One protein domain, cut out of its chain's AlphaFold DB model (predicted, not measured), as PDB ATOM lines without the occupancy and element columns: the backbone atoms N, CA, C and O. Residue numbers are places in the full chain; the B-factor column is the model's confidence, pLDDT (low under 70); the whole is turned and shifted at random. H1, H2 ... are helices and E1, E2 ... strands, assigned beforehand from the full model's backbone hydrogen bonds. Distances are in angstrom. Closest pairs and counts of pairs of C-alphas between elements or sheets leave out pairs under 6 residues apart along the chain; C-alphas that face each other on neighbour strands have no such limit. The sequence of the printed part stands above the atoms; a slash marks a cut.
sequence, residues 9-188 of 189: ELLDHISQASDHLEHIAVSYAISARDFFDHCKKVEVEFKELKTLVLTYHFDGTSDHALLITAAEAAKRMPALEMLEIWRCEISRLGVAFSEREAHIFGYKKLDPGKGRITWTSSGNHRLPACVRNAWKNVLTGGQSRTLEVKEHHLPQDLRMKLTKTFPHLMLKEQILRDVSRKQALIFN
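Overview. This is residues 9 to 188 of the 189 residues of an uncharacterized protein of Fusarium oxysporum f. sp. lycopersici (strain 4287 / CBS 123668 / FGSC 9935 / NRRL 34936) (UniProt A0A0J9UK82). A twisted sheet of six strands is the body of this domain, with the helices H2, H3 and H4 over one face and a run of three short helices, H5 to H7, across part of the other face. H1 packs on H2 near the E1 edge, and the loop of residues 93 to 98 sticks out from one end. The printed part has 180 residues with seven named helices and six named strands, in the order H1 E1 H2 E2 H3 E3 E4 E5 H4 E6 H5 H6 H7. The sheet is mixed, in the order E1 E2 E3 E4 E5 E6, and the class is mixed, helices and strands. The whole is compact, with a radius of gyration of the C-alphas of 16.2 A and spans of 51 by 36 by 28 A.

Arrangement. H1, residues 9 to 16, only just touches H2, residues 32 to 41, with 3 pairs of C-alphas within 8 A, the closest those of Leu 11 and Phe 35 at 6.9 A. E1, residues 23 to 31, is an edge strand that bends by 101 degrees at residue 28. It is parallel to E2, residues 51 to 55, with N 26 and O 53 2.9 A apart. H2 is on the sheet at a height of 10.2 A, over E1, and stands up from it by 49 degrees. H3, residues 63 to 74, touches H2 at a steep tilt of 48 degrees, the closest C-alphas being those of Phe 36 and Ala 70 at 6.1 A. E3, residues 82 to 87, is parallel to E2, with N 54 and O 84 2.9 A apart. E3, E4 at residues 103 to 111 and E5 at residues 114 to 121 form a meander, each strand the antiparallel neighbour of the one before; N 85 and O 105 are 2.9 A apart, N 106 and O 118 2.8 A. H4, residues 129 to 138, touches H3 at a shallow tilt of 13 degrees, the same way, with the C-alphas of Ala 71 and Trp 135 closest at 5.4 A. The other edge strand, E6, residues 146 to 153, is parallel to E5, with N 119 and O 150 2.8 A apart. H4 is on the same face as H2 and H3, 9.2 A over the sheet, over E5 and E6. Three strand-helix-strand units, parallel neighbour strands with a helix between, are E1, H2, E2; E2, H3, E3; and E5, H4, E6, each with a right-handed crossover. H5, residues 162 to 168, H6, residues 172 to 175, and H7, residues 178 to 186, each only graze the sheet; the closest C-alphas of E1 and H6 are those of Ala 25 and Ile 175, 5.7 A apart. Every O i to N i+4 pair is within hydrogen-bond range in H1, H2, H3, H4 and H7; H5 has 1 of 3, with 2 of 4 O i to N i+3 pairs, and H6 is too short for an i+4 pair.

Along the chain. H1 begins at C-alpha 9, (-2.165, 27.540, 11.360). H3 is the longest helix by residues, 16.5 A from first to last C-alpha. E4 measures 25.7 A, E5 23.4 A and E6 23.3 A, and E6 ends at C-alpha 153, (26.926, 23.649, -10.739). H7 measures 12.1 A and ends at C-alpha 186, (3.348, 9.498, -5.004).

Size, cuts and confidence. The C-alphas farthest apart are those of Gly 94 and Gln 143, at 52.4 A. The printed part has no cut. The one long link is E3 to E4, 15 residues, of which 93 to 98 stand free. Mean pLDDT of the printed part is 77.0; residues under 70 are 58 to 62, 88 to 101, 123 to 125, 141 to 143 and 154 to 188, the last including H5, H6 and H7.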
ATOM      1  N   GLU A   9      -2.007  28.398  10.189       88.56
ATOM      2  CA  GLU A   9      -2.165  27.540  11.360       88.56
ATOM      3  C   GLU A   9      -0.873  26.772  11.674       88.56
ATOM      4  O   GLU A   9      -0.435  26.736  12.821       88.56
ATOM      5  N   LEU A  10      -0.212  26.187  10.670       87.56
ATOM      6  CA  LEU A  10       1.071  25.516  10.890       87.56
ATOM      7  C   LEU A  10       2.178  26.510  11.281       87.56
ATOM      8  O   LEU A  10       3.000  26.191  12.136       87.56
ATOM      9  N   LEU A  11       2.197  27.707  10.688       91.31
ATOM     10  CA  LEU A  11       3.133  28.772  11.069       91.31
ATOM     11  C   LEU A  11       2.931  29.225  12.520       91.31
ATOM     12  O   LEU A  11       3.909  29.347  13.253       91.31
ATOM     13  N   ASP A  12       1.682  29.399  12.947       91.12
ATOM     14  CA  ASP A  12       1.329  29.796  14.308       91.12
ATOM     15  C   ASP A  12       1.753  28.719  15.315       91.12
ATOM     16  O   ASP A  12       2.376  29.041  16.326       91.12
ATOM     17  N   HIS A  13       1.512  27.437  15.020       91.94
ATOM     18  CA  HIS A  13       1.976  26.332  15.866       91.94
ATOM     19  C   HIS A  13       3.507  26.269  15.967       91.94
ATOM     20  O   HIS A  13       4.042  26.042  17.052       91.94
ATOM     21  N   ILE A  14       4.225  26.481  14.856       92.06
ATOM     22  CA  ILE A  14       5.693  26.537  14.872       92.06
ATOM     23  C   ILE A  14       6.172  27.702  15.745       92.06
ATOM     24  O   ILE A  14       7.079  27.521  16.556       92.06
ATOM     25  N   SER A  15       5.557  28.877  15.603       92.75
ATOM     26  CA  SER A  15       5.894  30.060  16.395       92.75
ATOM     27  C   SER A  15       5.599  29.861  17.884       92.75
ATOM     28  O   SER A  15       6.416  30.231  18.717       92.75
ATOM     29  N   GLN A  16       4.486  29.216  18.241       93.19
ATOM     30  CA  GLN A  16       4.151  28.889  19.634       93.19
ATOM     31  C   GLN A  16       5.136  27.897  20.270       93.19
ATOM     32  O   GLN A  16       5.348  27.927  21.480       93.19
ATOM     33  N   ALA A  17       5.739  27.019  19.468       92.62
ATOM     34  CA  ALA A  17       6.716  26.040  19.931       92.62
ATOM     35  C   ALA A  17       8.177  26.529  19.832       92.62
ATOM     36  O   ALA A  17       9.098  25.772  20.145       92.62
ATOM     37  N   SER A  18       8.422  27.779  19.419       93.19
ATOM     38  CA  SER A  18       9.759  28.259  19.037       93.19
ATOM     39  C   SER A  18      10.822  28.144  20.137       93.19
ATOM     40  O   SER A  18      12.004  27.984  19.827       93.19
ATOM     41  N   ASP A  19      10.412  28.167  21.408       91.88
ATOM     42  CA  ASP A  19      11.305  28.067  22.566       91.88
ATOM     43  C   ASP A  19      11.983  26.694  22.724       91.88
ATOM     44  O   ASP A  19      13.000  26.609  23.405       91.88
ATOM     45  N   HIS A  20      11.459  25.621  22.120       91.88
ATOM     46  CA  HIS A  20      11.986  24.256  22.309       91.88
ATOM     47  C   HIS A  20      12.175  23.460  21.009       91.88
ATOM     48  O   HIS A  20      12.559  22.289  21.041       91.88
ATOM     49  N   LEU A  21      11.903  24.060  19.848       92.56
ATOM     50  CA  LEU A  21      12.121  23.405  18.560       92.56
ATOM     51  C   LEU A  21      13.607  23.386  18.201       92.56
ATOM     52  O   LEU A  21      14.169  24.407  17.820       92.56
ATOM     53  N   GLU A  22      14.222  22.203  18.234       93.75
ATOM     54  CA  GLU A  22      15.619  22.018  17.807       93.75
ATOM     55  C   GLU A  22      15.772  21.760  16.303       93.75
ATOM     56  O   GLU A  22      16.774  22.135  15.687       93.75
ATOM     57  N   HIS A  23      14.774  21.114  15.696       91.75
ATOM     58  CA  HIS A  23      14.838  20.639  14.318       91.75
ATOM     59  C   HIS A  23      13.519  20.895  13.592       91.75
ATOM     60  O   HIS A  23      12.493  20.300  13.923       91.75
ATOM     61  N   ILE A  24      13.556  21.738  12.562       90.00
ATOM     62  CA  ILE A  24      12.417  21.998  11.682       90.00
ATOM     63  C   ILE A  24      12.784  21.538  10.275       90.00
ATOM     64  O   ILE A  24      13.752  22.008   9.684       90.00
ATOM     65  N   ALA A  25      11.983  20.635   9.720       88.25
ATOM     66  CA  ALA A  25      12.072  20.232   8.324       88.25
ATOM     67  C   ALA A  25      10.665  20.228   7.726       88.25
ATOM     68  O   ALA A  25       9.854  19.354   8.026       88.25
ATOM     69  N   VAL A  26      10.373  21.223   6.889       83.00
ATOM     70  CA  VAL A  26       9.064  21.391   6.254       83.00
ATOM     71  C   VAL A  26       9.262  21.445   4.748       83.00
ATOM     72  O   VAL A  26       9.933  22.322   4.216       83.00
ATOM     73  N   SER A  27       8.684  20.476   4.045       77.94
ATOM     74  CA  SER A  27       8.738  20.397   2.584       77.94
ATOM     75  C   SER A  27       7.326  20.440   2.022       77.94
ATOM     76  O   SER A  27       6.470  19.673   2.451       77.94
ATOM     77  N   TYR A  28       7.086  21.339   1.072       74.50
ATOM     78  CA  TYR A  28       5.832  21.518   0.334       74.50
ATOM     79  C   TYR A  28       4.575  21.841   1.161       74.50
ATOM     80  O   TYR A  28       3.512  21.984   0.571       74.50
ATOM     81  N   ALA A  29       4.662  21.982   2.487       77.50
ATOM     82  CA  ALA A  29       3.535  22.411   3.324       77.50
ATOM     83  C   ALA A  29       3.499  23.935   3.537       77.50
ATOM     84  O   ALA A  29       2.423  24.517   3.651       77.50
ATOM     85  N   ILE A  30       4.672  24.573   3.582       83.38
ATOM     86  CA  ILE A  30       4.870  26.023   3.693       83.38
ATOM     87  C   ILE A  30       6.057  26.386   2.793       83.38
ATOM     88  O   ILE A  30       7.023  25.617   2.717       83.38
ATOM     89  N   SER A  31       6.008  27.533   2.109       86.38
ATOM     90  CA  SER A  31       7.178  28.028   1.381       86.38
ATOM     91  C   SER A  31       8.183  28.690   2.331       86.38
ATOM     92  O   SER A  31       7.813  29.313   3.324       86.38
ATOM     93  N   ALA A  32       9.478  28.621   2.013       90.00
ATOM     94  CA  ALA A  32      10.502  29.296   2.808       90.00
ATOM     95  C   ALA A  32      10.228  30.806   2.945       90.00
ATOM     96  O   ALA A  32      10.524  31.389   3.983       90.00
ATOM     97  N   ARG A  33       9.615  31.423   1.926       89.31
ATOM     98  CA  ARG A  33       9.183  32.822   1.986       89.31
ATOM     99  C   ARG A  33       8.144  33.039   3.075       89.31
ATOM    100  O   ARG A  33       8.387  33.850   3.958       89.31
ATOM    101  N   ASP A  34       7.050  32.282   3.044       89.25
ATOM    102  CA  ASP A  34       5.973  32.418   4.030       89.25
ATOM    103  C   ASP A  34       6.502  32.217   5.453       89.25
ATOM    104  O   ASP A  34       6.132  32.952   6.365       89.25
ATOM    105  N   PHE A  35       7.420  31.263   5.628       92.56
ATOM    106  CA  PHE A  35       8.089  31.022   6.901       92.56
ATOM    107  C   PHE A  35       8.868  32.248   7.387       92.56
ATOM    108  O   PHE A  35       8.635  32.720   8.501       92.56
ATOM    109  N   PHE A  36       9.783  32.790   6.578       93.00
ATOM    110  CA  PHE A  36      10.616  33.913   7.016       93.00
ATOM    111  C   PHE A  36       9.837  35.227   7.128       93.00
ATOM    112  O   PHE A  36      10.107  36.011   8.040       93.00
ATOM    113  N   ASP A  37       8.845  35.451   6.267       90.81
ATOM    114  CA  ASP A  37       7.958  36.611   6.346       90.81
ATOM    115  C   ASP A  37       7.095  36.557   7.610       90.81
ATOM    116  O   ASP A  37       6.970  37.562   8.316       90.81
ATOM    117  N   HIS A  38       6.572  35.378   7.961       91.69
ATOM    118  CA  HIS A  38       5.879  35.175   9.229       91.69
ATOM    119  C   HIS A  38       6.817  35.438  10.408       91.69
ATOM    120  O   HIS A  38       6.495  36.264  11.260       91.69
ATOM    121  N   CYS A  39       8.016  34.844  10.412       91.62
ATOM    122  CA  CYS A  39       8.998  35.065  11.473       91.62
ATOM    123  C   CYS A  39       9.346  36.549  11.645       91.62
ATOM    124  O   CYS A  39       9.589  37.026  12.751       91.62
ATOM    125  N   LYS A  40       9.418  37.304  10.544       90.75
ATOM    126  CA  LYS A  40       9.618  38.755  10.576       90.75
ATOM    127  C   LYS A  40       8.425  39.469  11.206       90.75
ATOM    128  O   LYS A  40       8.643  40.310  12.068       90.75
ATOM    129  N   LYS A  41       7.203  39.125  10.798       91.62
ATOM    130  CA  LYS A  41       5.960  39.765  11.247       91.62
ATOM    131  C   LYS A  41       5.695  39.590  12.743       91.62
ATOM    132  O   LYS A  41       5.266  40.545  13.377       91.62
ATOM    133  N   VAL A  42       5.904  38.388  13.277       90.81
ATOM    134  CA  VAL A  42       5.625  38.080  14.695       90.81
ATOM    135  C   VAL A  42       6.854  38.204  15.596       90.81
ATOM    136  O   VAL A  42       6.774  37.908  16.778       90.81
ATOM    137  N   GLU A  43       7.993  38.607  15.028       91.75
ATOM    138  CA  GLU A  43       9.272  38.750  15.730       91.75
ATOM    139  C   GLU A  43       9.721  37.511  16.524       91.75
ATOM    140  O   GLU A  43      10.384  37.623  17.549       91.75
ATOM    141  N   VAL A  44       9.403  36.316  16.019       93.31
ATOM    142  CA  VAL A  44       9.725  35.053  16.694       93.31
ATOM    143  C   VAL A  44      11.236  34.839  16.824       93.31
ATOM    144  O   VAL A  44      12.013  35.081  15.890       93.31
ATOM    145  N   GLU A  45      11.634  34.317  17.981       95.06
ATOM    146  CA  GLU A  45      12.985  33.848  18.266       95.06
ATOM    147  C   GLU A  45      12.982  32.333  18.463       95.06
ATOM    148  O   GLU A  45      12.137  31.787  19.175       95.06
ATOM    149  N   PHE A  46      13.956  31.655  17.855       95.81
ATOM    150  CA  PHE A  46      14.153  30.220  18.025       95.81
ATOM    151  C   PHE A  46      15.469  29.966  18.754       95.81
ATOM    152  O   PHE A  46      16.530  29.857  18.136       95.81
ATOM    153  N   LYS A  47      15.410  29.890  20.083       93.75
ATOM    154  CA  LYS A  47      16.613  29.806  20.927       93.75
ATOM    155  C   LYS A  47      17.368  28.492  20.748       93.75
ATOM    156  O   LYS A  47      18.593  28.514  20.688       93.75
ATOM    157  N   GLU A  48      16.634  27.395  20.585       94.88
ATOM    158  CA  GLU A  48      17.178  26.031  20.537       94.88
ATOM    159  C   GLU A  48      17.295  25.462  19.113       94.88
ATOM    160  O   GLU A  48      17.812  24.360  18.925       94.88
ATOM    161  N   LEU A  49      16.846  26.196  18.085       95.81
ATOM    162  CA  LEU A  49      16.792  25.688  16.712       95.81
ATOM    163  C   LEU A  49      18.188  25.522  16.116       95.81
ATOM    164  O   LEU A  49      18.855  26.495  15.770       95.81
ATOM    165  N   LYS A  50      18.586  24.264  15.928       94.38
ATOM    166  CA  LYS A  50      19.870  23.845  15.357       94.38
ATOM    167  C   LYS A  50      19.785  23.629  13.857       94.38
ATOM    168  O   LYS A  50      20.735  23.946  13.139       94.38
ATOM    169  N   THR A  51      18.666  23.095  13.367       93.50
ATOM    170  CA  THR A  51      18.518  22.754  11.945       93.50
ATOM    171  C   THR A  51      17.203  23.240  11.358       93.50
ATOM    172  O   THR A  51      16.136  22.930  11.891       93.50
ATOM    173  N   LEU A  52      17.278  23.912  10.209       93.69
ATOM    174  CA  LEU A  52      16.111  24.376   9.463       93.69
ATOM    175  C   LEU A  52      16.175  23.929   8.001       93.69
ATOM    176  O   LEU A  52      17.086  24.318   7.274       93.69
ATOM    177  N   VAL A  53      15.187  23.159   7.550       91.06
ATOM    178  CA  VAL A  53      15.037  22.788   6.139       91.06
ATOM    179  C   VAL A  53      13.691  23.234   5.609       91.06
ATOM    180  O   VAL A  53      12.653  22.847   6.148       91.06
ATOM    181  N   LEU A  54      13.714  24.002   4.524       89.75
ATOM    182  CA  LEU A  54      12.523  24.536   3.883       89.75
ATOM    183  C   LEU A  54      12.586  24.357   2.364       89.75
ATOM    184  O   LEU A  54      13.641  24.461   1.739       89.75
ATOM    185  N   THR A  55      11.426  24.141   1.754       85.94
ATOM    186  CA  THR A  55      11.255  24.256   0.299       85.94
ATOM    187  C   THR A  55      10.767  25.646  -0.079       85.94
ATOM    188  O   THR A  55       9.991  26.232   0.671       85.94
ATOM    189  N   TYR A  56      11.108  26.154  -1.262       79.81
ATOM    190  CA  TYR A  56      10.476  27.368  -1.795       79.81
ATOM    191  C   TYR A  56       9.943  27.184  -3.220       79.81
ATOM    192  O   TYR A  56      10.397  26.317  -3.971       79.81
ATOM    193  N   HIS A  57       8.957  28.010  -3.576       70.00
ATOM    194  CA  HIS A  57       8.405  28.114  -4.924       70.00
ATOM    195  C   HIS A  57       8.860  29.420  -5.569       70.00
ATOM    196  O   HIS A  57       8.990  30.438  -4.891       70.00
ATOM    197  N   PHE A  58       9.105  29.385  -6.876       56.41
ATOM    198  CA  PHE A  58       9.466  30.572  -7.636       56.41
ATOM    199  C   PHE A  58       8.204  31.267  -8.119       56.41
ATOM    200  O   PHE A  58       7.435  30.707  -8.897       56.41
ATOM    201  N   ASP A  59       8.005  32.483  -7.642       54.19
ATOM    202  CA  ASP A  59       6.882  33.346  -7.994       54.19
ATOM    203  C   ASP A  59       7.319  34.529  -8.874       54.19
ATOM    204  O   ASP A  59       6.613  35.527  -8.976       54.19
ATOM    205  N   GLY A  60       8.502  34.440  -9.494       42.69
ATOM    206  CA  GLY A  60       9.080  35.517 -10.300       42.69
ATOM    207  C   GLY A  60       9.906  36.535  -9.506       42.69
ATOM    208  O   GLY A  60      10.492  37.433 -10.107       42.69
ATOM    209  N   THR A  61      10.008  36.405  -8.180       49.34
ATOM    210  CA  THR A  61      10.893  37.257  -7.368       49.34
ATOM    211  C   THR A  61      12.310  36.685  -7.322       49.34
ATOM    212  O   THR A  61      12.494  35.473  -7.235       49.34
ATOM    213  N   SER A  62      13.324  37.555  -7.326       58.84
ATOM    214  CA  SER A  62      14.728  37.142  -7.207       58.84
ATOM    215  C   SER A  62      14.981  36.333  -5.927       58.84
ATOM    216  O   SER A  62      14.730  36.824  -4.822       58.84
ATOM    217  N   ASP A  63      15.574  35.144  -6.082       74.12
ATOM    218  CA  ASP A  63      16.016  34.262  -4.989       74.12
ATOM    219  C   ASP A  63      16.861  35.006  -3.940       74.12
ATOM    220  O   ASP A  63      16.841  34.683  -2.754       74.12
ATOM    221  N   HIS A  64      17.553  36.072  -4.342       84.81
ATOM    222  CA  HIS A  64      18.395  36.869  -3.458       84.81
ATOM    223  C   HIS A  64      17.619  37.542  -2.320       84.81
ATOM    224  O   HIS A  64      18.137  37.615  -1.207       84.81
ATOM    225  N   ALA A  65      16.394  38.018  -2.571       86.19
ATOM    226  CA  ALA A  65      15.583  38.664  -1.541       86.19
ATOM    227  C   ALA A  65      15.215  37.666  -0.436       86.19
ATOM    228  O   ALA A  65      15.400  37.961   0.743       86.19
ATOM    229  N   LEU A  66      14.802  36.453  -0.822       89.31
ATOM    230  CA  LEU A  66      14.537  35.355   0.107       89.31
ATOM    231  C   LEU A  66      15.777  35.021   0.944       89.31
ATOM    232  O   LEU A  66      15.675  34.899   2.160       89.31
ATOM    233  N   LEU A  67      16.950  34.908   0.313       91.62
ATOM    234  CA  LEU A  67      18.193  34.578   1.017       91.62
ATOM    235  C   LEU A  67      18.644  35.675   1.993       91.62
ATOM    236  O   LEU A  67      19.259  35.358   3.011       91.62
ATOM    237  N   ILE A  68      18.344  36.944   1.704       92.88
ATOM    238  CA  ILE A  68      18.592  38.061   2.627       92.88
ATOM    239  C   ILE A  68      17.608  38.008   3.800       92.88
ATOM    240  O   ILE A  68      18.039  38.098   4.947       92.88
ATOM    241  N   THR A  69      16.312  37.802   3.547       92.38
ATOM    242  CA  THR A  69      15.312  37.654   4.618       92.38
ATOM    243  C   THR A  69      15.632  36.454   5.514       92.38
ATOM    244  O   THR A  69      15.548  36.559   6.737       92.38
ATOM    245  N   ALA A  70      16.080  35.341   4.928       94.19
ATOM    246  CA  ALA A  70      16.541  34.168   5.664       94.19
ATOM    247  C   ALA A  70      17.739  34.491   6.571       94.19
ATOM    248  O   ALA A  70      17.763  34.065   7.723       94.19
ATOM    249  N   ALA A  71      18.706  35.284   6.092       95.00
ATOM    250  CA  ALA A  71      19.836  35.726   6.908       95.00
ATOM    251  C   ALA A  71      19.389  36.615   8.082       95.00
ATOM    252  O   ALA A  71      19.882  36.457   9.196       95.00
ATOM    253  N   GLU A  72      18.436  37.525   7.866       94.00
ATOM    254  CA  GLU A  72      17.876  38.344   8.948       94.00
ATOM    255  C   GLU A  72      17.147  37.488   9.992       94.00
ATOM    256  O   GLU A  72      17.352  37.675  11.190       94.00
ATOM    257  N   ALA A  73      16.362  36.498   9.560       94.75
ATOM    258  CA  ALA A  73      15.715  35.560  10.471       94.75
ATOM    259  C   ALA A  73      16.733  34.716  11.256       94.75
ATOM    260  O   ALA A  73      16.566  34.534  12.459       94.75
ATOM    261  N   ALA A  74      17.817  34.272  10.612       95.06
ATOM    262  CA  ALA A  74      18.869  33.475  11.244       95.06
ATOM    263  C   ALA A  74      19.580  34.202  12.401       95.06
ATOM    264  O   ALA A  74      20.078  33.548  13.313       95.06
ATOM    265  N   LYS A  75      19.583  35.545  12.434       93.94
ATOM    266  CA  LYS A  75      20.103  36.307  13.590       93.94
ATOM    267  C   LYS A  75      19.308  36.061  14.877       93.94
ATOM    268  O   LYS A  75      19.860  36.217  15.959       93.94
ATOM    269  N   ARG A  76      18.038  35.660  14.758       93.69
ATOM    270  CA  ARG A  76      17.144  35.288  15.871       93.69
ATOM    271  C   ARG A  76      17.135  33.779  16.144       93.69
ATOM    272  O   ARG A  76      16.240  33.270  16.813       93.69
ATOM    273  N   MET A  77      18.120  33.062  15.603       95.56
ATOM    274  CA  MET A  77      18.305  31.620  15.760       95.56
ATOM    275  C   MET A  77      19.736  31.350  16.264       95.56
ATOM    276  O   MET A  77      20.591  30.893  15.503       95.56
ATOM    277  N   PRO A  78      20.069  31.692  17.524       92.69
ATOM    278  CA  PRO A  78      21.451  31.665  18.018       92.69
ATOM    279  C   PRO A  78      22.089  30.263  18.015       92.69
ATOM    280  O   PRO A  78      23.308  30.137  17.831       92.69
ATOM    281  N   ALA A  79      21.277  29.213  18.176       93.44
ATOM    282  CA  ALA A  79      21.707  27.819  18.111       93.44
ATOM    283  C   ALA A  79      21.825  27.269  16.677       93.44
ATOM    284  O   ALA A  79      22.231  26.122  16.518       93.44
ATOM    285  N   LEU A  80      21.527  28.057  15.634       94.88
ATOM    286  CA  LEU A  80      21.466  27.550  14.264       94.88
ATOM    287  C   LEU A  80      22.830  27.053  13.777       94.88
ATOM    288  O   LEU A  80      23.779  27.819  13.571       94.88
ATOM    289  N   GLU A  81      22.899  25.751  13.533       93.94
ATOM    290  CA  GLU A  81      24.071  25.061  13.011       93.94
ATOM    291  C   GLU A  81      23.960  24.837  11.510       93.94
ATOM    292  O   GLU A  81      24.958  24.949  10.796       93.94
ATOM    293  N   MET A  82      22.761  24.521  11.015       93.75
ATOM    294  CA  MET A  82      22.538  24.183   9.614       93.75
ATOM    295  C   MET A  82      21.213  24.733   9.100       93.75
ATOM    296  O   MET A  82      20.178  24.633   9.757       93.75
ATOM    297  N   LEU A  83      21.238  25.265   7.882       94.19
ATOM    298  CA  LEU A  83      20.035  25.662   7.166       94.19
ATOM    299  C   LEU A  83      20.116  25.220   5.716       94.19
ATOM    300  O   LEU A  83      21.164  25.330   5.085       94.19
ATOM    301  N   GLU A  84      19.000  24.739   5.188       90.94
ATOM    302  CA  GLU A  84      18.882  24.341   3.796       90.94
ATOM    303  C   GLU A  84      17.566  24.847   3.209       90.94
ATOM    304  O   GLU A  84      16.480  24.537   3.695       90.94
ATOM    305  N   ILE A  85      17.671  25.641   2.147       89.62
ATOM    306  CA  ILE A  85      16.538  26.104   1.354       89.62
ATOM    307  C   ILE A  85      16.713  25.514  -0.029       89.62
ATOM    308  O   ILE A  85      17.725  25.756  -0.686       89.62
ATOM    309  N   TRP A  86      15.734  24.746  -0.485       84.94
ATOM    310  CA  TRP A  86      15.846  24.082  -1.773       84.94
ATOM    311  C   TRP A  86      14.584  24.214  -2.613       84.94
ATOM    312  O   TRP A  86      13.463  24.351  -2.118       84.94
ATOM    313  N   ARG A  87      14.790  24.162  -3.925       77.94
ATOM    314  CA  ARG A  87      13.742  24.111  -4.936       77.94
ATOM    315  C   ARG A  87      13.981  22.911  -5.831       77.94
ATOM    316  O   ARG A  87      15.072  22.705  -6.353       77.94
ATOM    317  N   CYS A  88      12.913  22.160  -6.059       65.56
ATOM    318  CA  CYS A  88      12.827  21.205  -7.152       65.56
ATOM    319  C   CYS A  88      11.470  21.394  -7.820       65.56
ATOM    320  O   CYS A  88      10.428  21.164  -7.198       65.56
ATOM    321  N   GLU A  89      11.472  21.842  -9.071       60.22
ATOM    322  CA  GLU A  89      10.246  22.053  -9.828       60.22
ATOM    323  C   GLU A  89       9.681  20.712 -10.322       60.22
ATOM    324  O   GLU A  89      10.234  20.066 -11.212       60.22
ATOM    325  N   ILE A  90       8.572  20.270  -9.720       51.59
ATOM    326  CA  ILE A  90       7.851  19.054 -10.118       51.59
ATOM    327  C   ILE A  90       6.709  19.469 -11.056       51.59
ATOM    328  O   ILE A  90       5.601  19.774 -10.612       51.59
ATOM    329  N   SER A  91       6.953  19.504 -12.369       48.25
ATOM    330  CA  SER A  91       5.878  19.747 -13.340       48.25
ATOM    331  C   SER A  91       4.972  18.513 -13.442       48.25
ATOM    332  O   SER A  91       5.412  17.468 -13.923       48.25
ATOM    333  N   ARG A  92       3.698  18.637 -13.053       42.34
ATOM    334  CA  ARG A  92       2.654  17.620 -13.309       42.34
ATOM    335  C   ARG A  92       2.000  17.730 -14.689       42.34
ATOM    336  O   ARG A  92       1.219  16.868 -15.063       42.34
ATOM    337  N   LEU A  93       2.287  18.791 -15.434       42.19
ATOM    338  CA  LEU A  93       1.670  19.057 -16.728       42.19
ATOM    339  C   LEU A  93       2.789  19.198 -17.749       42.19
ATOM    340  O   LEU A  93       3.727  19.963 -17.531       42.19
ATOM    341  N   GLY A  94       2.711  18.411 -18.821       41.97
ATOM    342  CA  GLY A  94       3.689  18.325 -19.908       41.97
ATOM    343  C   GLY A  94       3.775  19.579 -20.778       41.97
ATOM    344  O   GLY A  94       3.857  19.466 -21.995       41.97
ATOM    345  N   VAL A  95       3.748  20.765 -20.173       42.62
ATOM    346  CA  VAL A  95       3.978  22.027 -20.867       42.62
ATOM    347  C   VAL A  95       5.478  22.295 -20.824       42.62
ATOM    348  O   VAL A  95       6.085  22.448 -19.763       42.62
ATOM    349  N   ALA A  96       6.091  22.220 -21.998       48.00
ATOM    350  CA  ALA A  96       7.486  22.550 -22.218       48.00
ATOM    351  C   ALA A  96       7.716  24.071 -22.081       48.00
ATOM    352  O   ALA A  96       6.784  24.850 -22.260       48.00
ATOM    353  N   PHE A  97       8.979  24.451 -21.844       40.00
ATOM    354  CA  PHE A  97       9.566  25.783 -22.086       40.00
ATOM    355  C   PHE A  97       9.735  26.794 -20.937       40.00
ATOM    356  O   PHE A  97       9.805  27.990 -21.197       40.00
ATOM    357  N   SER A  98       9.982  26.358 -19.702       46.53
ATOM    358  CA  SER A  98      10.885  27.130 -18.831       46.53
ATOM    359  C   SER A  98      12.037  26.241 -18.386       46.53
ATOM    360  O   SER A  98      11.838  25.064 -18.067       46.53
ATOM    361  N   GLU A  99      13.256  26.772 -18.464       50.22
ATOM    362  CA  GLU A  99      14.469  26.108 -17.996       50.22
ATOM    363  C   GLU A  99      14.220  25.619 -16.565       50.22
ATOM    364  O   GLU A  99      13.859  26.383 -15.671       50.22
ATOM    365  N   ARG A 100      14.268  24.296 -16.387       59.22
ATOM    366  CA  ARG A 100      13.927  23.645 -15.122       59.22
ATOM    367  C   ARG A 100      15.086  23.853 -14.174       59.22
ATOM    368  O   ARG A 100      16.019  23.055 -14.160       59.22
ATOM    369  N   GLU A 101      15.032  24.929 -13.411       67.12
ATOM    370  CA  GLU A 101      16.099  25.231 -12.480       67.12
ATOM    371  C   GLU A 101      15.865  24.575 -11.124       67.12
ATOM    372  O   GLU A 101      14.788  24.677 -10.525       67.12
ATOM    373  N   ALA A 102      16.901  23.911 -10.626       73.00
ATOM    374  CA  ALA A 102      16.980  23.547  -9.228       73.00
ATOM    375  C   ALA A 102      18.078  24.347  -8.561       73.00
ATOM    376  O   ALA A 102      19.188  24.489  -9.078       73.00
ATOM    377  N   HIS A 103      17.735  24.810  -7.370       80.00
ATOM    378  CA  HIS A 103      18.584  25.643  -6.551       80.00
ATOM    379  C   HIS A 103      18.575  25.080  -5.143       80.00
ATOM    380  O   HIS A 103      17.516  24.766  -4.592       80.00
ATOM    381  N   ILE A 104      19.761  24.934  -4.570       84.56
ATOM    382  CA  ILE A 104      19.961  24.539  -3.182       84.56
ATOM    383  C   ILE A 104      20.881  25.578  -2.566       84.56
ATOM    384  O   ILE A 104      22.046  25.719  -2.949       84.56
ATOM    385  N   PHE A 105      20.342  26.296  -1.594       89.94
ATOM    386  CA  PHE A 105      21.111  27.135  -0.707       89.94
ATOM    387  C   PHE A 105      21.320  26.405   0.615       89.94
ATOM    388  O   PHE A 105      20.364  25.977   1.258       89.94
ATOM    389  N   GLY A 106      22.574  26.301   1.032       91.75
ATOM    390  CA  GLY A 106      22.965  25.719   2.303       91.75
ATOM    391  C   GLY A 106      23.732  26.718   3.154       91.75
ATOM    392  O   GLY A 106      24.609  27.413   2.651       91.75
ATOM    393  N   TYR A 107      23.474  26.732   4.453       94.31
ATOM    394  CA  TYR A 107      24.308  27.368   5.463       94.31
ATOM    395  C   TYR A 107      24.773  26.323   6.474       94.31
ATOM    396  O   TYR A 107      24.013  25.434   6.859       94.31
ATOM    397  N   LYS A 108      26.028  26.445   6.910       94.50
ATOM    398  CA  LYS A 108      26.609  25.633   7.975       94.50
ATOM    399  C   LYS A 108      27.500  26.481   8.880       94.50
ATOM    400  O   LYS A 108      28.454  27.100   8.402       94.50
ATOM    401  N   LYS A 109      27.235  26.459  10.183       92.44
ATOM    402  CA  LYS A 109      28.134  26.968  11.223       92.44
ATOM    403  C   LYS A 109      29.322  26.014  11.346       92.44
ATOM    404  O   LYS A 109      29.135  24.801  11.411       92.44
ATOM    405  N   LEU A 110      30.539  26.550  11.302       89.88
ATOM    406  CA  LEU A 110      31.766  25.750  11.387       89.88
ATOM    407  C   LEU A 110      32.404  25.882  12.767       89.88
ATOM    408  O   LEU A 110      32.641  24.879  13.421       89.88
ATOM    409  N   ASP A 111      32.609  27.123  13.202       85.56
ATOM    410  CA  ASP A 111      33.167  27.504  14.500       85.56
ATOM    411  C   ASP A 111      32.473  28.798  14.967       85.56
ATOM    412  O   ASP A 111      31.829  29.483  14.159       85.56
ATOM    413  N   PRO A 112      32.637  29.227  16.230       82.81
ATOM    414  CA  PRO A 112      32.338  30.603  16.616       82.81
ATOM    415  C   PRO A 112      33.024  31.602  15.664       82.81
ATOM    416  O   PRO A 112      34.228  31.535  15.427       82.81
ATOM    417  N   GLY A 113      32.246  32.509  15.069       86.88
ATOM    418  CA  GLY A 113      32.731  33.500  14.103       86.88
ATOM    419  C   GLY A 113      32.997  32.972  12.688       86.88
ATOM    420  O   GLY A 113      33.303  33.779  11.807       86.88
ATOM    421  N   LYS A 114      32.842  31.663  12.434       92.50
ATOM    422  CA  LYS A 114      33.039  31.063  11.108       92.50
ATOM    423  C   LYS A 114      31.816  30.303  10.623       92.50
ATOM    424  O   LYS A 114      31.270  29.439  11.309       92.50
ATOM    425  N   GLY A 115      31.446  30.551   9.377       93.75
ATOM    426  CA  GLY A 115      30.405  29.786   8.707       93.75
ATOM    427  C   GLY A 115      30.716  29.566   7.245       93.75
ATOM    428  O   GLY A 115      31.658  30.129   6.685       93.75
ATOM    429  N   ARG A 116      29.888  28.743   6.622       94.69
ATOM    430  CA  ARG A 116      29.938  28.443   5.200       94.69
ATOM    431  C   ARG A 116      28.552  28.593   4.608       94.69
ATOM    432  O   ARG A 116      27.602  28.034   5.148       94.69
ATOM    433  N   ILE A 117      28.466  29.277   3.476       93.44
ATOM    434  CA  ILE A 117      27.309  29.192   2.589       93.44
ATOM    435  C   ILE A 117      27.673  28.393   1.343       93.44
ATOM    436  O   ILE A 117      28.791  28.479   0.829       93.44
ATOM    437  N   THR A 118      26.721  27.598   0.878       90.44
ATOM    438  CA  THR A 118      26.831  26.778  -0.322       90.44
ATOM    439  C   THR A 118      25.684  27.134  -1.249       90.44
ATOM    440  O   THR A 118      24.535  27.169  -0.820       90.44
ATOM    441  N   TRP A 119      25.990  27.389  -2.512       88.19
ATOM    442  CA  TRP A 119      25.001  27.606  -3.556       88.19
ATOM    443  C   TRP A 119      25.194  26.565  -4.641       88.19
ATOM    444  O   TRP A 119      26.262  26.483  -5.236       88.19
ATOM    445  N   THR A 120      24.174  25.750  -4.861       83.62
ATOM    446  CA  THR A 120      24.193  24.682  -5.856       83.62
ATOM    447  C   THR A 120      23.047  24.923  -6.823       83.62
ATOM    448  O   THR A 120      21.891  24.868  -6.414       83.62
ATOM    449  N   SER A 121      23.360  25.237  -8.079       78.44
ATOM    450  CA  SER A 121      22.380  25.694  -9.071       78.44
ATOM    451  C   SER A 121      22.593  25.021 -10.419       78.44
ATOM    452  O   SER A 121      23.733  24.780 -10.806       78.44
ATOM    453  N   SER A 122      21.512  24.722 -11.142       72.75
ATOM    454  CA  SER A 122      21.569  24.243 -12.534       72.75
ATOM    455  C   SER A 122      21.640  25.368 -13.579       72.75
ATOM    456  O   SER A 122      21.647  25.073 -14.772       72.75
ATOM    457  N   GLY A 123      21.656  26.634 -13.144       65.19
ATOM    458  CA  GLY A 123      21.810  27.818 -13.992       65.19
ATOM    459  C   GLY A 123      23.115  28.577 -13.714       65.19
ATOM    460  O   GLY A 123      23.838  28.296 -12.757       65.19
ATOM    461  N   ASN A 124      23.414  29.598 -14.522       60.84
ATOM    462  CA  ASN A 124      24.633  30.420 -14.407       60.84
ATOM    463  C   ASN A 124      24.530  31.523 -13.330       60.84
ATOM    464  O   ASN A 124      25.003  32.649 -13.514       60.84
ATOM    465  N   HIS A 125      23.914  31.220 -12.188       67.00
ATOM    466  CA  HIS A 125      23.676  32.196 -11.127       67.00
ATOM    467  C   HIS A 125      24.760  32.110 -10.056       67.00
ATOM    468  O   HIS A 125      24.924  31.082  -9.401       67.00
ATOM    469  N   ARG A 126      25.498  33.206  -9.863       74.25
ATOM    470  CA  ARG A 126      26.415  33.381  -8.729       74.25
ATOM    471  C   ARG A 126      25.716  34.122  -7.604       74.25
ATOM    472  O   ARG A 126      24.889  34.994  -7.865       74.25
ATOM    473  N   LEU A 127      26.108  33.850  -6.360       82.44
ATOM    474  CA  LEU A 127      25.573  34.602  -5.231       82.44
ATOM    475  C   LEU A 127      26.106  36.041  -5.251       82.44
ATOM    476  O   LEU A 127      27.326  36.237  -5.202       82.44
ATOM    477  N   PRO A 128      25.234  37.062  -5.253       87.56
ATOM    478  CA  PRO A 128      25.666  38.449  -5.236       87.56
ATOM    479  C   PRO A 128      26.282  38.823  -3.884       87.56
ATOM    480  O   PRO A 128      26.002  38.221  -2.843       87.56
ATOM    481  N   ALA A 129      27.099  39.879  -3.887       89.38
ATOM    482  CA  ALA A 129      27.789  40.360  -2.691       89.38
ATOM    483  C   ALA A 129      26.830  40.724  -1.543       89.38
ATOM    484  O   ALA A 129      27.166  40.503  -0.383       89.38
ATOM    485  N   CYS A 130      25.624  41.224  -1.844       91.12
ATOM    486  CA  CYS A 130      24.620  41.552  -0.828       91.12
ATOM    487  C   CYS A 130      24.183  40.324  -0.013       91.12
ATOM    488  O   CYS A 130      24.147  40.397   1.213       91.12
ATOM    489  N   VAL A 131      23.951  39.177  -0.665       91.38
ATOM    490  CA  VAL A 131      23.613  37.917   0.016       91.38
ATOM    491  C   VAL A 131      24.798  37.442   0.857       91.38
ATOM    492  O   VAL A 131      24.635  37.124   2.033       91.38
ATOM    493  N   ARG A 132      26.016  37.461   0.297       92.06
ATOM    494  CA  ARG A 132      27.240  37.065   1.023       92.06
ATOM    495  C   ARG A 132      27.447  37.910   2.288       92.06
ATOM    496  O   ARG A 132      27.739  37.366   3.350       92.06
ATOM    497  N   ASN A 133      27.253  39.224   2.193       92.56
ATOM    498  CA  ASN A 133      27.382  40.142   3.325       92.56
ATOM    499  C   ASN A 133      26.294  39.918   4.381       92.56
ATOM    500  O   ASN A 133      26.606  39.904   5.571       92.56
ATOM    501  N   ALA A 134      25.047  39.687   3.962       93.81
ATOM    502  CA  ALA A 134      23.950  39.378   4.878       93.81
ATOM    503  C   ALA A 134      24.264  38.128   5.718       93.81
ATOM    504  O   ALA A 134      24.193  38.174   6.945       93.81
ATOM    505  N   TRP A 135      24.734  37.051   5.083       94.69
ATOM    506  CA  TRP A 135      25.107  35.815   5.777       94.69
ATOM    507  C   TRP A 135      26.376  35.938   6.624       94.69
ATOM    508  O   TRP A 135      26.472  35.323   7.683       94.69
ATOM    509  N   LYS A 136      27.333  36.787   6.236       92.81
ATOM    510  CA  LYS A 136      28.495  37.097   7.084       92.81
ATOM    511  C   LYS A 136      28.070  37.779   8.390       92.81
ATOM    512  O   LYS A 136      28.693  37.560   9.429       92.81
ATOM    513  N   ASN A 137      27.001  38.573   8.353       91.56
ATOM    514  CA  ASN A 137      26.472  39.277   9.522       91.56
ATOM    515  C   ASN A 137      25.714  38.372  10.503       91.56
ATOM    516  O   ASN A 137      25.536  38.783  11.647       91.56
ATOM    517  N   VAL A 138      25.323  37.161  10.092       91.88
ATOM    518  CA  VAL A 138      24.734  36.136  10.978       91.88
ATOM    519  C   VAL A 138      25.769  35.598  11.973       91.88
ATOM    520  O   VAL A 138      25.428  35.199  13.081       91.88
ATOM    521  N   LEU A 139      27.054  35.609  11.607       88.50
ATOM    522  CA  LEU A 139      28.116  35.046  12.436       88.50
ATOM    523  C   LEU A 139      28.355  35.883  13.700       88.50
ATOM    524  O   LEU A 139      28.645  37.081  13.641       88.50
ATOM    525  N   THR A 140      28.316  35.214  14.850       75.19
ATOM    526  CA  THR A 140      28.651  35.769  16.167       75.19
ATOM    527  C   THR A 140      30.148  35.599  16.435       75.19
ATOM    528  O   THR A 140      30.649  34.486  16.306       75.19
ATOM    529  N   GLY A 141      30.881  36.650  16.822       64.69
ATOM    530  CA  GLY A 141      32.327  36.518  17.102       64.69
ATOM    531  C   GLY A 141      33.168  37.797  17.021       64.69
ATOM    532  O   GLY A 141      34.358  37.731  16.732       64.69
ATOM    533  N   GLY A 142      32.574  38.976  17.231       65.88
ATOM    534  CA  GLY A 142      33.320  40.241  17.188       65.88
ATOM    535  C   GLY A 142      33.835  40.593  15.785       65.88
ATOM    536  O   GLY A 142      33.070  40.514  14.820       65.88
ATOM    537  N   GLN A 143      35.102  41.023  15.682       64.50
ATOM    538  CA  GLN A 143      35.705  41.562  14.450       64.50
ATOM    539  C   GLN A 143      36.248  40.495  13.475       64.50
ATOM    540  O   GLN A 143      36.356  40.770  12.282       64.50
ATOM    541  N   SER A 144      36.539  39.272  13.933       71.69
ATOM    542  CA  SER A 144      37.120  38.212  13.090       71.69
ATOM    543  C   SER A 144      36.040  37.260  12.560       71.69
ATOM    544  O   SER A 144      35.945  36.106  12.970       71.69
ATOM    545  N   ARG A 145      35.162  37.771  11.685       84.62
ATOM    546  CA  ARG A 145      34.105  36.966  11.043       84.62
ATOM    547  C   ARG A 145      34.563  36.471   9.682       84.62
ATOM    548  O   ARG A 145      34.857  37.282   8.796       84.62
ATOM    549  N   THR A 146      34.525  35.159   9.478       89.75
ATOM    550  CA  THR A 146      34.917  34.532   8.211       89.75
ATOM    551  C   THR A 146      33.757  33.733   7.640       89.75
ATOM    552  O   THR A 146      33.246  32.815   8.277       89.75
ATOM    553  N   LEU A 147      33.354  34.077   6.417       92.38
ATOM    554  CA  LEU A 147      32.341  33.335   5.678       92.38
ATOM    555  C   LEU A 147      32.984  32.672   4.463       92.38
ATOM    556  O   LEU A 147      33.439  33.357   3.547       92.38
ATOM    557  N   GLU A 148      33.005  31.346   4.454       93.31
ATOM    558  CA  GLU A 148      33.351  30.572   3.268       93.31
ATOM    559  C   GLU A 148      32.164  30.543   2.299       93.31
ATOM    560  O   GLU A 148      31.027  30.298   2.706       93.31
ATOM    561  N   VAL A 149      32.422  30.748   1.009       90.44
ATOM    562  CA  VAL A 149      31.400  30.662  -0.043       90.44
ATOM    563  C   VAL A 149      31.798  29.549  -1.001       90.44
ATOM    564  O   VAL A 149      32.871  29.607  -1.600       90.44
ATOM    565  N   LYS A 150      30.944  28.534  -1.134       89.69
ATOM    566  CA  LYS A 150      31.098  27.463  -2.124       89.69
ATOM    567  C   LYS A 150      29.979  27.556  -3.148       89.69
ATOM    568  O   LYS A 150      28.811  27.609  -2.782       89.69
ATOM    569  N   GLU A 151      30.338  27.575  -4.423       86.62
ATOM    570  CA  GLU A 151      29.383  27.568  -5.530       86.62
ATOM    571  C   GLU A 151      29.590  26.279  -6.334       86.62
ATOM    572  O   GLU A 151      30.721  25.909  -6.658       86.62
ATOM    573  N   HIS A 152      28.501  25.572  -6.610       82.38
ATOM    574  CA  HIS A 152      28.476  24.307  -7.329       82.38
ATOM    575  C   HIS A 152      27.468  24.385  -8.471       82.38
ATOM    576  O   HIS A 152      26.408  25.000  -8.347       82.38
ATOM    577  N   HIS A 153      27.797  23.730  -9.578       75.88
ATOM    578  CA  HIS A 153      26.926  23.649 -10.739       75.88
ATOM    579  C   HIS A 153      26.238  22.281 -10.767       75.88
ATOM    580  O   HIS A 153      26.906  21.247 -10.687       75.88
ATOM    581  N   LEU A 154      24.915  22.267 -10.892       69.69
ATOM    582  CA  LEU A 154      24.140  21.061 -11.159       69.69
ATOM    583  C   LEU A 154      24.110  20.808 -12.669       69.69
ATOM    584  O   LEU A 154      23.886  21.745 -13.432       69.69
ATOM    585  N   PRO A 155      24.328  19.572 -13.133       64.94
ATOM    586  CA  PRO A 155      24.245  19.245 -14.552       64.94
ATOM    587  C   PRO A 155      22.916  19.697 -15.191       64.94
ATOM    588  O   PRO A 155      21.833  19.423 -14.672       64.94
ATOM    589  N   GLN A 156      23.005  20.412 -16.316       55.72
ATOM    590  CA  GLN A 156      21.874  21.055 -17.009       55.72
ATOM    591  C   GLN A 156      20.935  20.036 -17.698       55.72
ATOM    592  O   GLN A 156      19.803  20.347 -18.058       55.72
ATOM    593  N   ASP A 157      21.393  18.790 -17.852       52.50
ATOM    594  CA  ASP A 157      20.685  17.649 -18.446       52.50
ATOM    595  C   ASP A 157      19.697  16.975 -17.482       52.50
ATOM    596  O   ASP A 157      18.934  16.068 -17.849       52.50
ATOM    597  N   LEU A 158      19.669  17.418 -16.230       50.06
ATOM    598  CA  LEU A 158      18.766  16.867 -15.254       50.06
ATOM    599  C   LEU A 158      17.355  17.399 -15.514       50.06
ATOM    600  O   LEU A 158      16.917  18.417 -14.991       50.06
ATOM    601  N   ARG A 159      16.567  16.597 -16.236       47.16
ATOM    602  CA  ARG A 159      15.146  16.397 -15.916       47.16
ATOM    603  C   ARG A 159      15.062  16.110 -14.410       47.16
ATOM    604  O   ARG A 159      15.125  14.945 -14.008       47.16
ATOM    605  N   MET A 160      15.034  17.153 -13.578       50.19
ATOM    606  CA  MET A 160      15.158  17.034 -12.130       50.19
ATOM    607  C   MET A 160      13.870  16.463 -11.569       50.19
ATOM    608  O   MET A 160      12.950  17.159 -11.158       50.19
ATOM    609  N   LYS A 161      13.807  15.134 -11.586       52.19
ATOM    610  CA  LYS A 161      12.987  14.397 -10.646       52.19
ATOM    611  C   LYS A 161      13.569  14.654  -9.265       52.19
ATOM    612  O   LYS A 161      14.783  14.597  -9.079       52.19
ATOM    613  N   LEU A 162      12.678  14.850  -8.306       52.59
ATOM    614  CA  LEU A 162      12.972  15.005  -6.885       52.59
ATOM    615  C   LEU A 162      14.025  13.995  -6.375       52.59
ATOM    616  O   LEU A 162      14.917  14.338  -5.604       52.59
ATOM    617  N   THR A 163      13.985  12.769  -6.910       52.28
ATOM    618  CA  THR A 163      14.923  11.664  -6.648       52.28
ATOM    619  C   THR A 163      16.392  11.972  -6.943       52.28
ATOM    620  O   THR A 163      17.257  11.356  -6.328       52.28
ATOM    621  N   LYS A 164      16.687  12.916  -7.842       55.59
ATOM    622  CA  LYS A 164      18.052  13.321  -8.200       55.59
ATOM    623  C   LYS A 164      18.540  14.562  -7.447       55.59
ATOM    624  O   LYS A 164      19.743  14.764  -7.386       55.59
ATOM    625  N   THR A 165      17.651  15.354  -6.841       56.12
ATOM    626  CA  THR A 165      18.019  16.485  -5.961       56.12
ATOM    627  C   THR A 165      18.365  15.997  -4.556       56.12
ATOM    628  O   THR A 165      19.306  16.489  -3.940       56.12
ATOM    629  N   PHE A 166      17.651  14.975  -4.065       63.19
ATOM    630  CA  PHE A 166      17.821  14.437  -2.709       63.19
ATOM    631  C   PHE A 166      19.254  14.046  -2.313       63.19
ATOM    632  O   PHE A 166      19.621  14.316  -1.170       63.19
ATOM    633  N   PRO A 167      20.089  13.439  -3.180       61.47
ATOM    634  CA  PRO A 167      21.466  13.109  -2.814       61.47
ATOM    635  C   PRO A 167      22.327  14.330  -2.467       61.47
ATOM    636  O   PRO A 167      23.320  14.177  -1.760       61.47
ATOM    637  N   HIS A 168      21.948  15.516  -2.954       60.91
ATOM    638  CA  HIS A 168      22.684  16.767  -2.774       60.91
ATOM    639  C   HIS A 168      22.218  17.581  -1.561       60.91
ATOM    640  O   HIS A 168      22.872  18.560  -1.213       60.91
ATOM    641  N   LEU A 169      21.120  17.177  -0.913       61.97
ATOM    642  CA  LEU A 169      20.634  17.810   0.309       61.97
ATOM    643  C   LEU A 169      21.544  17.435   1.484       61.97
ATOM    644  O   LEU A 169      21.717  16.255   1.807       61.97
ATOM    645  N   MET A 170      22.115  18.444   2.137       61.22
ATOM    646  CA  MET A 170      22.955  18.296   3.324       61.22
ATOM    647  C   MET A 170      22.182  17.666   4.483       61.22
ATOM    648  O   MET A 170      22.768  16.942   5.283       61.22
ATOM    649  N   LEU A 171      20.868  17.904   4.554       60.38
ATOM    650  CA  LEU A 171      19.995  17.424   5.626       60.38
ATOM    651  C   LEU A 171      19.043  16.313   5.168       60.38
ATOM    652  O   LEU A 171      17.998  16.086   5.779       60.38
ATOM    653  N   LYS A 172      19.419  15.562   4.122       59.94
ATOM    654  CA  LYS A 172      18.608  14.485   3.525       59.94
ATOM    655  C   LYS A 172      17.984  13.525   4.547       59.94
ATOM    656  O   LYS A 172      16.835  13.140   4.375       59.94
ATOM    657  N   GLU A 173      18.683  13.169   5.623       58.16
ATOM    658  CA  GLU A 173      18.167  12.236   6.639       58.16
ATOM    659  C   GLU A 173      17.076  12.848   7.531       58.16
ATOM    660  O   GLU A 173      16.184  12.138   7.986       58.16
ATOM    661  N   GLN A 174      17.091  14.167   7.733       55.22
ATOM    662  CA  GLN A 174      16.078  14.881   8.517       55.22
ATOM    663  C   GLN A 174      14.829  15.211   7.686       55.22
ATOM    664  O   GLN A 174      13.718  15.248   8.209       55.22
ATOM    665  N   ILE A 175      15.005  15.396   6.376       53.06
ATOM    666  CA  ILE A 175      13.932  15.678   5.410       53.06
ATOM    667  C   ILE A 175      13.141  14.404   5.076       53.06
ATOM    668  O   ILE A 175      11.935  14.454   4.825       53.06
ATOM    669  N   LEU A 176      13.813  13.249   5.080       49.84
ATOM    670  CA  LEU A 176      13.295  11.961   4.614       49.84
ATOM    671  C   LEU A 176      12.764  11.063   5.743       49.84
ATOM    672  O   LEU A 176      12.967   9.849   5.704       49.84
ATOM    673  N   ARG A 177      12.011  11.605   6.709       49.34
ATOM    674  CA  ARG A 177      11.080  10.736   7.456       49.34
ATOM    675  C   ARG A 177      10.085  10.135   6.453       49.34
ATOM    676  O   ARG A 177       9.694  10.805   5.494       49.34
ATOM    677  N   ASP A 178       9.693   8.872   6.641       44.56
ATOM    678  CA  ASP A 178       9.010   8.031   5.636       44.56
ATOM    679  C   ASP A 178       7.805   8.678   4.925       44.56
ATOM    680  O   ASP A 178       7.490   8.338   3.783       44.56
ATOM    681  N   VAL A 179       7.147   9.643   5.566       43.31
ATOM    682  CA  VAL A 179       6.000  10.387   5.028       43.31
ATOM    683  C   VAL A 179       6.396  11.309   3.864       43.31
ATOM    684  O   VAL A 179       5.748  11.271   2.816       43.31
ATOM    685  N   SER A 180       7.498  12.058   3.983       43.50
ATOM    686  CA  SER A 180       8.022  12.925   2.912       43.50
ATOM    687  C   SER A 180       8.499  12.102   1.716       43.50
ATOM    688  O   SER A 180       8.324  12.499   0.564       43.50
ATOM    689  N   ARG A 181       9.050  10.908   1.982       47.41
ATOM    690  CA  ARG A 181       9.491   9.948   0.960       47.41
ATOM    691  C   ARG A 181       8.303   9.340   0.210       47.41
ATOM    692  O   ARG A 181       8.348   9.237  -1.012       47.41
ATOM    693  N   LYS A 182       7.224   8.991   0.920       46.06
ATOM    694  CA  LYS A 182       5.972   8.512   0.313       46.06
ATOM    695  C   LYS A 182       5.311   9.586  -0.537       46.06
ATOM    696  O   LYS A 182       4.946   9.290  -1.665       46.06
ATOM    697  N   GLN A 183       5.223  10.829  -0.064       43.28
ATOM    698  CA  GLN A 183       4.707  11.930  -0.878       43.28
ATOM    699  C   GLN A 183       5.583  12.143  -2.119       43.28
ATOM    700  O   GLN A 183       5.075  12.059  -3.232       43.28
ATOM    701  N   ALA A 184       6.903  12.270  -1.963       42.91
ATOM    702  CA  ALA A 184       7.868  12.346  -3.066       42.91
ATOM    703  C   ALA A 184       7.724  11.228  -4.121       42.91
ATOM    704  O   ALA A 184       7.941  11.473  -5.310       42.91
ATOM    705  N   LEU A 185       7.380  10.006  -3.700       43.94
ATOM    706  CA  LEU A 185       7.146   8.856  -4.579       43.94
ATOM    707  C   LEU A 185       5.748   8.872  -5.217       43.94
ATOM    708  O   LEU A 185       5.634   8.589  -6.404       43.94
ATOM    709  N   ILE A 186       4.710   9.283  -4.482       41.69
ATOM    710  CA  ILE A 186       3.348   9.498  -5.004       41.69
ATOM    711  C   ILE A 186       3.334  10.621  -6.058       41.69
ATOM    712  O   ILE A 186       2.540  10.586  -6.988       41.69
ATOM    713  N   PHE A 187       4.233  11.606  -5.954       37.41
ATOM    714  CA  PHE A 187       4.422  12.661  -6.958       37.41
ATOM    715  C   PHE A 187       5.314  12.241  -8.151       37.41
ATOM    716  O   PHE A 187       5.499  13.046  -9.062       37.41
ATOM    717  N   ASN A 188       5.881  11.024  -8.148       34.97
ATOM    718  CA  ASN A 188       6.723  10.467  -9.223       34.97
ATOM    719  C   ASN A 188       6.026   9.386 -10.079       34.97
ATOM    720  O   ASN A 188       6.664   8.881 -11.009       34.97
TER     721      ASN A 188